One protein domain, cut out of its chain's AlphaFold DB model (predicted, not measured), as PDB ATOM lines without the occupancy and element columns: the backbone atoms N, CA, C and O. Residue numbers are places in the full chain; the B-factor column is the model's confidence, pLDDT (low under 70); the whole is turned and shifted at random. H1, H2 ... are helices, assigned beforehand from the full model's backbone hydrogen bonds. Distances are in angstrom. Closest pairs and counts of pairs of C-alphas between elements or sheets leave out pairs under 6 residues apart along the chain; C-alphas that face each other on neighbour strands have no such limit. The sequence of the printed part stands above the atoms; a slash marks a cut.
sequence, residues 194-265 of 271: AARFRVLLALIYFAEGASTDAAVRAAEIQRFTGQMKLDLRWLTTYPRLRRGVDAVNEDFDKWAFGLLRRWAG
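AT A GLANCE: This is residues 194 to 265 of the 271 residues of an uncharacterized protein of Chloroflexi bacterium (UniProt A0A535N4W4). Three longer helices make a skewed triangle: H2 and H4 begin close together and spread as a V, and H1 runs the opposite way to H4. Short H3 packs beside the first turns of H1, and residues 235 to 244 lead back to H4. The printed part has 72 residues, with four named helices that follow along the chain as H1, H2, H3, H4 and hold 56 of these residues, and no named strand; it is all helix and compact, radius of gyration of the C-alphas 11.6 A, spans 31 by 22 by 22 A.

HOW THE PARTS SIT: Start with H1, residues 194 to 209; it is near H2, residues 214 to 227, with 12 pairs of C-alphas within 10 A. With residues 195 to 199 alone H1 touches H3, residues 229 to 234, closest at the C-alphas of Ala 195 and Asp 231, 4.9 A. H2 and H3 meet only through their link. H4, residues 245 to 264, touches H2 with residues 245 to 252 alone, at a steep tilt of 49 degrees, the same way; the closest C-alphas, of Ala 215 and Val 245, are 5.7 A apart. H1 and H4 are close but not clearly touching, 7.4 A between the C-alphas of Leu 203 and Ala 256. In H1, H2, H3 and H4 every O i to N i+4 pair is within hydrogen-bond range.

IN THESE COORDINATES: Find C-alpha 194 at (110.938, 179.511, 6.250); H1 runs 22.4 A from there. H2 covers 19.8 A, H3 8.9 A and H4 28.9 A, ending at C-alpha 264, (104.845, 169.725, 17.375).

THE WHOLE: The C-alphas farthest apart, of Ala 215 and Gly 265, are 32.6 A apart. The printed part has no cut, no link is long, and no printed residue is under 70 in pLDDT.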
ATOM      1  N   ALA A 194     109.559 179.031   6.287       94.88
ATOM      2  CA  ALA A 194     110.938 179.511   6.250       94.88
ATOM      3  C   ALA A 194     111.335 180.144   7.592       94.88
ATOM      4  O   ALA A 194     112.348 179.757   8.166       94.88
ATOM      5  N   ALA A 195     110.506 181.037   8.141       95.56
ATOM      6  CA  ALA A 195     110.747 181.606   9.464       95.56
ATOM      7  C   ALA A 195     110.707 180.539  10.565       95.56
ATOM      8  O   ALA A 195     111.584 180.506  11.425       95.56
ATOM      9  N   ARG A 196     109.724 179.627  10.516       95.88
ATOM     10  CA  ARG A 196     109.579 178.553  11.510       95.88
ATOM     11  C   ARG A 196     110.828 177.671  11.582       95.88
ATOM     12  O   ARG A 196     111.347 177.450  12.672       95.88
ATOM     13  N   PHE A 197     111.340 177.211  10.440       96.94
ATOM     14  CA  PHE A 197     112.557 176.397  10.406       96.94
ATOM     15  C   PHE A 197     113.804 177.190  10.781       96.94
ATOM     16  O   PHE A 197     114.653 176.652  11.481       96.94
ATOM     17  N   ARG A 198     113.920 178.462  10.385       96.75
ATOM     18  CA  ARG A 198     115.060 179.287  10.809       96.75
ATOM     19  C   ARG A 198     115.119 179.450  12.323       96.75
ATOM     20  O   ARG A 198     116.178 179.234  12.896       96.75
ATOM     21  N   VAL A 199     113.986 179.725  12.973       97.19
ATOM     22  CA  VAL A 199     113.916 179.808  14.441       97.19
ATOM     23  C   VAL A 199     114.182 178.450  15.092       97.19
ATOM     24  O   VAL A 199     114.964 178.394  16.033       97.19
ATOM     25  N   LEU A 200     113.597 177.357  14.586       96.88
ATOM     26  CA  LEU A 200     113.859 176.003  15.098       96.88
ATOM     27  C   LEU A 200     115.355 175.671  15.076       96.88
ATOM     28  O   LEU A 200     115.914 175.264  16.088       96.88
ATOM     29  N   LEU A 201     116.000 175.843  13.923       96.25
ATOM     30  CA  LEU A 201     117.410 175.502  13.753       96.25
ATOM     31  C   LEU A 201     118.317 176.431  14.559       96.25
ATOM     32  O   LEU A 201     119.303 175.970  15.123       96.25
ATOM     33  N   ALA A 202     117.970 177.717  14.657       95.62
ATOM     34  CA  ALA A 202     118.702 178.658  15.494       95.62
ATOM     35  C   ALA A 202     118.588 178.304  16.986       95.62
ATOM     36  O   ALA A 202     119.564 178.459  17.709       95.62
ATOM     37  N   LEU A 203     117.435 177.803  17.450       96.19
ATOM     38  CA  LEU A 203     117.265 177.315  18.823       96.19
ATOM     39  C   LEU A 203     118.094 176.059  19.098       96.19
ATOM     40  O   LEU A 203     118.701 175.965  20.158       96.19
ATOM     41  N   ILE A 204     118.146 175.118  18.150       94.06
ATOM     42  CA  ILE A 204     118.996 173.922  18.263       94.06
ATOM     43  C   ILE A 204     120.466 174.337  18.342       94.06
ATOM     44  O   ILE A 204     121.158 173.956  19.277       94.06
ATOM     45  N   TYR A 205     120.913 175.187  17.416       92.50
ATOM     46  CA  TYR A 205     122.288 175.686  17.405       92.50
ATOM     47  C   TYR A 205     122.636 176.460  18.683       92.50
ATOM     48  O   TYR A 205     123.722 176.301  19.235       92.50
ATOM     49  N   PHE A 206     121.702 177.278  19.179       94.69
ATOM     50  CA  PHE A 206     121.845 177.955  20.463       94.69
ATOM     51  C   PHE A 206     122.006 176.940  21.602       94.69
ATOM     52  O   PHE A 206     122.917 177.083  22.402       94.69
ATOM     53  N   ALA A 207     121.172 175.901  21.661       93.62
ATOM     54  CA  ALA A 207     121.237 174.889  22.713       93.62
ATOM     55  C   ALA A 207     122.539 174.067  22.683       93.62
ATOM     56  O   ALA A 207     123.068 173.740  23.740       93.62
ATOM     57  N   GLU A 208     123.070 173.761  21.496       91.75
ATOM     58  CA  GLU A 208     124.337 173.030  21.330       91.75
ATOM     59  C   GLU A 208     125.567 173.854  21.740       91.75
ATOM     60  O   GLU A 208     126.575 173.284  22.157       91.75
ATOM     61  N   GLY A 209     125.504 175.183  21.600       92.25
ATOM     62  CA  GLY A 209     126.636 176.086  21.826       92.25
ATOM     63  C   GLY A 209     126.527 177.003  23.044       92.25
ATOM     64  O   GLY A 209     127.456 177.774  23.274       92.25
ATOM     65  N   ALA A 210     125.415 176.973  23.785       92.19
ATOM     66  CA  ALA A 210     125.163 177.908  24.880       92.19
ATOM     67  C   ALA A 210     126.221 177.794  25.985       92.19
ATOM     68  O   ALA A 210     126.561 176.697  26.434       92.19
ATOM     69  N   SER A 211     126.690 178.947  26.467       94.75
ATOM     70  CA  SER A 211     127.597 179.002  27.615       94.75
ATOM     71  C   SER A 211     126.947 178.432  28.882       94.75
ATOM     72  O   SER A 211     125.755 178.629  29.133       94.75
ATOM     73  N   THR A 212     127.747 177.773  29.724       94.25
ATOM     74  CA  THR A 212     127.340 177.372  31.080       94.25
ATOM     75  C   THR A 212     127.351 178.542  32.066       94.25
ATOM     76  O   THR A 212     126.713 178.461  33.114       94.25
ATOM     77  N   ASP A 213     128.038 179.640  31.737       97.75
ATOM     78  CA  ASP A 213     127.985 180.882  32.508       97.75
ATOM     79  C   ASP A 213     126.658 181.605  32.247       97.75
ATOM     80  O   ASP A 213     126.343 181.987  31.115       97.75
ATOM     81  N   ALA A 214     125.880 181.813  33.311       96.75
ATOM     82  CA  ALA A 214     124.531 182.353  33.214       96.75
ATOM     83  C   ALA A 214     124.495 183.779  32.636       96.75
ATOM     84  O   ALA A 214     123.573 184.113  31.885       96.75
ATOM     85  N   ALA A 215     125.491 184.615  32.952       97.25
ATOM     86  CA  ALA A 215     125.559 185.995  32.478       97.25
ATOM     87  C   ALA A 215     125.937 186.050  30.993       97.25
ATOM     88  O   ALA A 215     125.316 186.796  30.227       97.25
ATOM     89  N   VAL A 216     126.891 185.216  30.567       97.69
ATOM     90  CA  VAL A 216     127.243 185.057  29.148       97.69
ATOM     91  C   VAL A 216     126.037 184.544  28.363       97.69
ATOM     92  O   VAL A 216     125.659 185.153  27.362       97.69
ATOM     93  N   ARG A 217     125.362 183.501  28.856       97.62
ATOM     94  CA  ARG A 217     124.164 182.944  28.217       97.62
ATOM     95  C   ARG A 217     123.035 183.971  28.100       97.62
ATOM     96  O   ARG A 217     122.400 184.076  27.052       97.62
ATOM     97  N   ALA A 218     122.816 184.796  29.126       97.50
ATOM     98  CA  ALA A 218     121.834 185.879  29.068       97.50
ATOM     99  C   ALA A 218     122.159 186.903  27.963       97.50
ATOM    100  O   ALA A 218     121.253 187.363  27.262       97.50
ATOM    101  N   ALA A 219     123.438 187.232  27.753       96.75
ATOM    102  CA  ALA A 219     123.864 188.088  26.644       96.75
ATOM    103  C   ALA A 219     123.663 187.410  25.271       96.75
ATOM    104  O   ALA A 219     123.211 188.055  24.320       96.75
ATOM    105  N   GLU A 220     123.927 186.105  25.167       97.50
ATOM    106  CA  GLU A 220     123.669 185.311  23.959       97.50
ATOM    107  C   GLU A 220     122.172 185.265  23.613       97.50
ATOM    108  O   GLU A 220     121.816 185.425  22.446       97.50
ATOM    109  N   ILE A 221     121.282 185.152  24.608       98.00
ATOM    110  CA  ILE A 221     119.821 185.232  24.427       98.00
ATOM    111  C   ILE A 221     119.415 186.586  23.830       98.00
ATOM    112  O   ILE A 221     118.624 186.648  22.881       98.00
ATOM    113  N   GLN A 222     119.966 187.693  24.335       96.06
ATOM    114  CA  GLN A 222     119.686 189.020  23.772       96.06
ATOM    115  C   GLN A 222     120.160 189.124  22.316       96.06
ATOM    116  O   GLN A 222     119.442 189.638  21.454       96.06
ATOM    117  N   ARG A 223     121.329 188.560  22.000       96.19
ATOM    118  CA  ARG A 223     121.832 188.500  20.622       96.19
ATOM    119  C   ARG A 223     120.931 187.653  19.723       96.19
ATOM    120  O   ARG A 223     120.587 188.104  18.631       96.19
ATOM    121  N   PHE A 224     120.513 186.476  20.187       96.56
ATOM    122  CA  PHE A 224     119.595 185.585  19.480       96.56
ATOM    123  C   PHE A 224     118.274 186.294  19.156       96.56
ATOM    124  O   PHE A 224     117.838 186.306  18.003       96.56
ATOM    125  N   THR A 225     117.648 186.939  20.148       96.00
ATOM    126  CA  THR A 225     116.368 187.640  19.944       96.00
ATOM    127  C   THR A 225     116.503 188.806  18.967       96.00
ATOM    128  O   THR A 225     115.619 189.015  18.134       96.00
ATOM    129  N   GLY A 226     117.630 189.525  19.007       96.00
ATOM    130  CA  GLY A 226     117.967 190.561  18.036       96.00
ATOM    131  C   GLY A 226     118.121 190.015  16.613       96.00
ATOM    132  O   GLY A 226     117.513 190.548  15.684       96.00
ATOM    133  N   GLN A 227     118.873 188.923  16.442       95.06
ATOM    134  CA  GLN A 227     119.095 188.272  15.145       95.06
ATOM    135  C   GLN A 227     117.795 187.712  14.548       95.06
ATOM    136  O   GLN A 227     117.534 187.889  13.360       95.06
ATOM    137  N   MET A 228     116.949 187.087  15.370       96.62
ATOM    138  CA  MET A 228     115.704 186.442  14.937       96.62
ATOM    139  C   MET A 228     114.490 187.384  14.926       96.62
ATOM    140  O   MET A 228     113.376 186.951  14.636       96.62
ATOM    141  N   LYS A 229     114.665 188.682  15.208       95.50
ATOM    142  CA  LYS A 229     113.565 189.645  15.408       95.50
ATOM    143  C   LYS A 229     112.518 189.635  14.291       95.50
ATOM    144  O   LYS A 229     111.322 189.725  14.578       95.50
ATOM    145  N   LEU A 230     112.958 189.562  13.031       92.81
ATOM    146  CA  LEU A 230     112.058 189.548  11.876       92.81
ATOM    147  C   LEU A 230     111.273 188.230  11.784       92.81
ATOM    148  O   LEU A 230     110.075 188.261  11.525       92.81
ATOM    149  N   ASP A 231     111.912 187.089  12.036       95.38
ATOM    150  CA  ASP A 231     111.247 185.781  12.035       95.38
ATOM    151  C   ASP A 231     110.233 185.645  13.155       95.38
ATOM    152  O   ASP A 231     109.098 185.235  12.927       95.38
ATOM    153  N   LEU A 232     110.617 186.077  14.351       96.00
ATOM    154  CA  LEU A 232     109.741 186.157  15.511       96.00
ATOM    155  C   LEU A 232     108.516 187.041  15.235       96.00
ATOM    156  O   LEU A 232     107.397 186.684  15.613       96.00
ATOM    157  N   ARG A 233     108.694 188.133  14.474       94.31
ATOM    158  CA  ARG A 233     107.587 188.991  14.030       94.31
ATOM    159  C   ARG A 233     106.622 188.246  13.127       94.31
ATOM    160  O   ARG A 233     105.418 188.304  13.352       94.31
ATOM    161  N   TRP A 234     107.147 187.565  12.110       91.00
ATOM    162  CA  TRP A 234     106.328 186.807  11.168       91.00
ATOM    163  C   TRP A 234     105.567 185.668  11.835       91.00
ATOM    164  O   TRP A 234     104.449 185.355  11.439       91.00
ATOM    165  N   LEU A 235     106.175 185.056  12.845       93.06
ATOM    166  CA  LEU A 235     105.589 183.967  13.615       93.06
ATOM    167  C   LEU A 235     104.733 184.469  14.784       93.06
ATOM    168  O   LEU A 235     104.206 183.652  15.539       93.06
ATOM    169  N   THR A 236     104.593 185.790  14.950       93.69
ATOM    170  CA  THR A 236     103.818 186.431  16.025       93.69
ATOM    171  C   THR A 236     104.158 185.883  17.417       93.69
ATOM    172  O   THR A 236     103.288 185.691  18.260       93.69
ATOM    173  N   THR A 237     105.438 185.597  17.664       94.12
ATOM    174  CA  THR A 237     105.923 184.997  18.914       94.12
ATOM    175  C   THR A 237     107.178 185.708  19.382       94.12
ATOM    176  O   THR A 237     108.079 185.952  18.589       94.12
ATOM    177  N   TYR A 238     107.254 186.016  20.672       94.75
ATOM    178  CA  TYR A 238     108.422 186.634  21.294       94.75
ATOM    179  C   TYR A 238     108.591 186.109  22.721       94.75
ATOM    180  O   TYR A 238     107.579 185.954  23.415       94.75
ATOM    181  N   PRO A 239     109.829 185.860  23.182       94.94
ATOM    182  CA  PRO A 239     110.060 185.564  24.585       94.94
ATOM    183  C   PRO A 239     109.744 186.804  25.427       94.94
ATOM    184  O   PRO A 239     110.176 187.915  25.114       94.94
ATOM    185  N   ARG A 240     108.976 186.620  26.504       94.75
ATOM    186  CA  ARG A 240     108.727 187.663  27.505       94.75
ATOM    187  C   ARG A 240     109.780 187.530  28.597       94.75
ATOM    188  O   ARG A 240     109.587 186.766  29.530       94.75
ATOM    189  N   LEU A 241     110.896 188.234  28.431       95.88
ATOM    190  CA  LEU A 241     112.055 188.120  29.315       95.88
ATOM    191  C   LEU A 241     111.958 189.115  30.475       95.88
ATOM    192  O   LEU A 241     111.937 190.330  30.255       95.88
ATOM    193  N   ARG A 242     111.921 188.611  31.710       96.56
ATOM    194  CA  ARG A 242     112.081 189.424  32.923       96.56
ATOM    195  C   ARG A 242     113.526 189.919  33.052       96.56
ATOM    196  O   ARG A 242     114.442 189.416  32.410       96.56
ATOM    197  N   ARG A 243     113.734 190.947  33.883       93.50
ATOM    198  CA  ARG A 243     115.081 191.450  34.210       93.50
ATOM    199  C   ARG A 243     115.781 190.502  35.188       93.50
ATOM    200  O   ARG A 243     115.127 189.925  36.048       93.50
ATOM    201  N   GLY A 244     117.107 190.440  35.097       94.62
ATOM    202  CA  GLY A 244     117.952 189.576  35.928       94.62
ATOM    203  C   GLY A 244     118.464 188.370  35.147       94.62
ATOM    204  O   GLY A 244     117.751 187.823  34.311       94.62
ATOM    205  N   VAL A 245     119.715 187.984  35.403       95.38
ATOM    206  CA  VAL A 245     120.419 186.938  34.647       95.38
ATOM    207  C   VAL A 245     119.642 185.619  34.666       95.38
ATOM    208  O   VAL A 245     119.310 185.091  33.607       95.38
ATOM    209  N   ASP A 246     119.270 185.126  35.846       95.19
ATOM    210  CA  ASP A 246     118.572 183.840  35.973       95.19
ATOM    211  C   ASP A 246     117.171 183.880  35.355       95.19
ATOM    212  O   ASP A 246     116.771 182.962  34.641       95.19
ATOM    213  N   ALA A 247     116.453 184.990  35.545       96.25
ATOM    214  CA  ALA A 247     115.104 185.158  35.016       96.25
ATOM    215  C   ALA A 247     115.080 185.187  33.477       96.25
ATOM    216  O   ALA A 247     114.210 184.571  32.867       96.25
ATOM    217  N   VAL A 248     116.060 185.843  32.837       97.50
ATOM    218  CA  VAL A 248     116.216 185.828  31.371       97.50
ATOM    219  C   VAL A 248     116.418 184.402  30.861       97.50
ATOM    220  O   VAL A 248     115.792 184.012  29.876       97.50
ATOM    221  N   ASN A 249     117.287 183.634  31.521       97.69
ATOM    222  CA  ASN A 249     117.586 182.258  31.138       97.69
ATOM    223  C   ASN A 249     116.348 181.355  31.259       97.69
ATOM    224  O   ASN A 249     116.007 180.657  30.304       97.69
ATOM    225  N   GLU A 250     115.646 181.425  32.392       97.62
ATOM    226  CA  GLU A 250     114.438 180.641  32.665       97.62
ATOM    227  C   GLU A 250     113.292 180.980  31.694       97.62
ATOM    228  O   GLU A 250     112.664 180.087  31.119       97.62
ATOM    229  N   ASP A 251     113.019 182.272  31.483       98.19
ATOM    230  CA  ASP A 251     111.930 182.730  30.615       98.19
ATOM    231  C   ASP A 251     112.179 182.361  29.151       98.19
ATOM    232  O   ASP A 251     111.242 182.019  28.421       98.19
ATOM    233  N   PHE A 252     113.441 182.414  28.716       98.12
ATOM    234  CA  PHE A 252     113.826 181.994  27.378       98.12
ATOM    235  C   PHE A 252     113.585 180.499  27.166       98.12
ATOM    236  O   PHE A 252     112.976 180.132  26.162       98.12
ATOM    237  N   ASP A 253     113.979 179.653  28.119       97.31
ATOM    238  CA  ASP A 253     113.791 178.204  28.021       97.31
ATOM    239  C   ASP A 253     112.309 177.836  28.024       97.31
ATOM    240  O   ASP A 253     111.842 177.112  27.140       97.31
ATOM    241  N   LYS A 254     111.533 178.408  28.953       97.44
ATOM    242  CA  LYS A 254     110.072 178.245  28.996       97.44
ATOM    243  C   LYS A 254     109.430 178.630  27.666       97.44
ATOM    244  O   LYS A 254     108.603 177.886  27.131       97.44
ATOM    245  N   TRP A 255     109.828 179.770  27.102       97.75
ATOM    246  CA  TRP A 255     109.332 180.215  25.806       97.75
ATOM    247  C   TRP A 255     109.744 179.272  24.669       97.75
ATOM    248  O   TRP A 255     108.884 178.894  23.871       97.75
ATOM    249  N   ALA A 256     111.016 178.873  24.596       97.50
ATOM    250  CA  ALA A 256     111.548 178.019  23.539       97.50
ATOM    251  C   ALA A 256     110.879 176.638  23.556       97.50
ATOM    252  O   ALA A 256     110.322 176.211  22.542       97.50
ATOM    253  N   PHE A 257     110.824 175.974  24.714       96.38
ATOM    254  CA  PHE A 257     110.142 174.686  24.856       96.38
ATOM    255  C   PHE A 257     108.646 174.794  24.561       96.38
ATOM    256  O   PHE A 257     108.106 173.971  23.819       96.38
ATOM    257  N   GLY A 258     107.972 175.823  25.082       96.19
ATOM    258  CA  GLY A 258     106.556 176.059  24.804       96.19
ATOM    259  C   GLY A 258     106.283 176.291  23.316       96.19
ATOM    260  O   GLY A 258     105.307 175.775  22.770       96.19
ATOM    261  N   LEU A 259     107.165 177.020  22.630       95.62
ATOM    262  CA  LEU A 259     107.074 177.255  21.192       95.62
ATOM    263  C   LEU A 259     107.221 175.956  20.391       95.62
ATOM    264  O   LEU A 259     106.397 175.690  19.516       95.62
ATOM    265  N   LEU A 260     108.236 175.149  20.706       94.69
ATOM    266  CA  LEU A 260     108.493 173.885  20.018       94.69
ATOM    267  C   LEU A 260     107.373 172.863  20.252       94.69
ATOM    268  O   LEU A 260     106.928 172.234  19.294       94.69
ATOM    269  N   ARG A 261     106.841 172.761  21.479       94.00
ATOM    270  CA  ARG A 261     105.677 171.909  21.789       94.00
ATOM    271  C   ARG A 261     104.435 172.324  21.007       94.00
ATOM    272  O   ARG A 261     103.793 171.478  20.388       94.00
ATOM    273  N   ARG A 262     104.137 173.630  20.943       91.88
ATOM    274  CA  ARG A 262     103.038 174.152  20.109       91.88
ATOM    275  C   ARG A 262     103.201 173.769  18.644       91.88
ATOM    276  O   ARG A 262     102.230 173.408  17.990       91.88
ATOM    277  N   TRP A 263     104.414 173.849  18.103       91.88
ATOM    278  CA  TRP A 263     104.664 173.493  16.702       91.88
ATOM    279  C   TRP A 263     104.608 171.991  16.438       91.88
ATOM    280  O   TRP A 263     104.197 171.597  15.350       91.88
ATOM    281  N   ALA A 264     104.983 171.175  17.423       88.75
ATOM    282  CA  ALA A 264     104.845 169.725  17.375       88.75
ATOM    283  C   ALA A 264     103.394 169.249  17.575       88.75
ATOM    284  O   ALA A 264     103.113 168.073  17.362       88.75
ATOM    285  N   GLY A 265     102.475 170.137  17.977       85.12
ATOM    286  CA  GLY A 265     101.103 169.769  18.335       85.12
ATOM    287  C   GLY A 265     101.019 168.975  19.642       85.12
ATOM    288  O   GLY A 265     100.061 168.241  19.843       85.12
TER     289      GLY A 265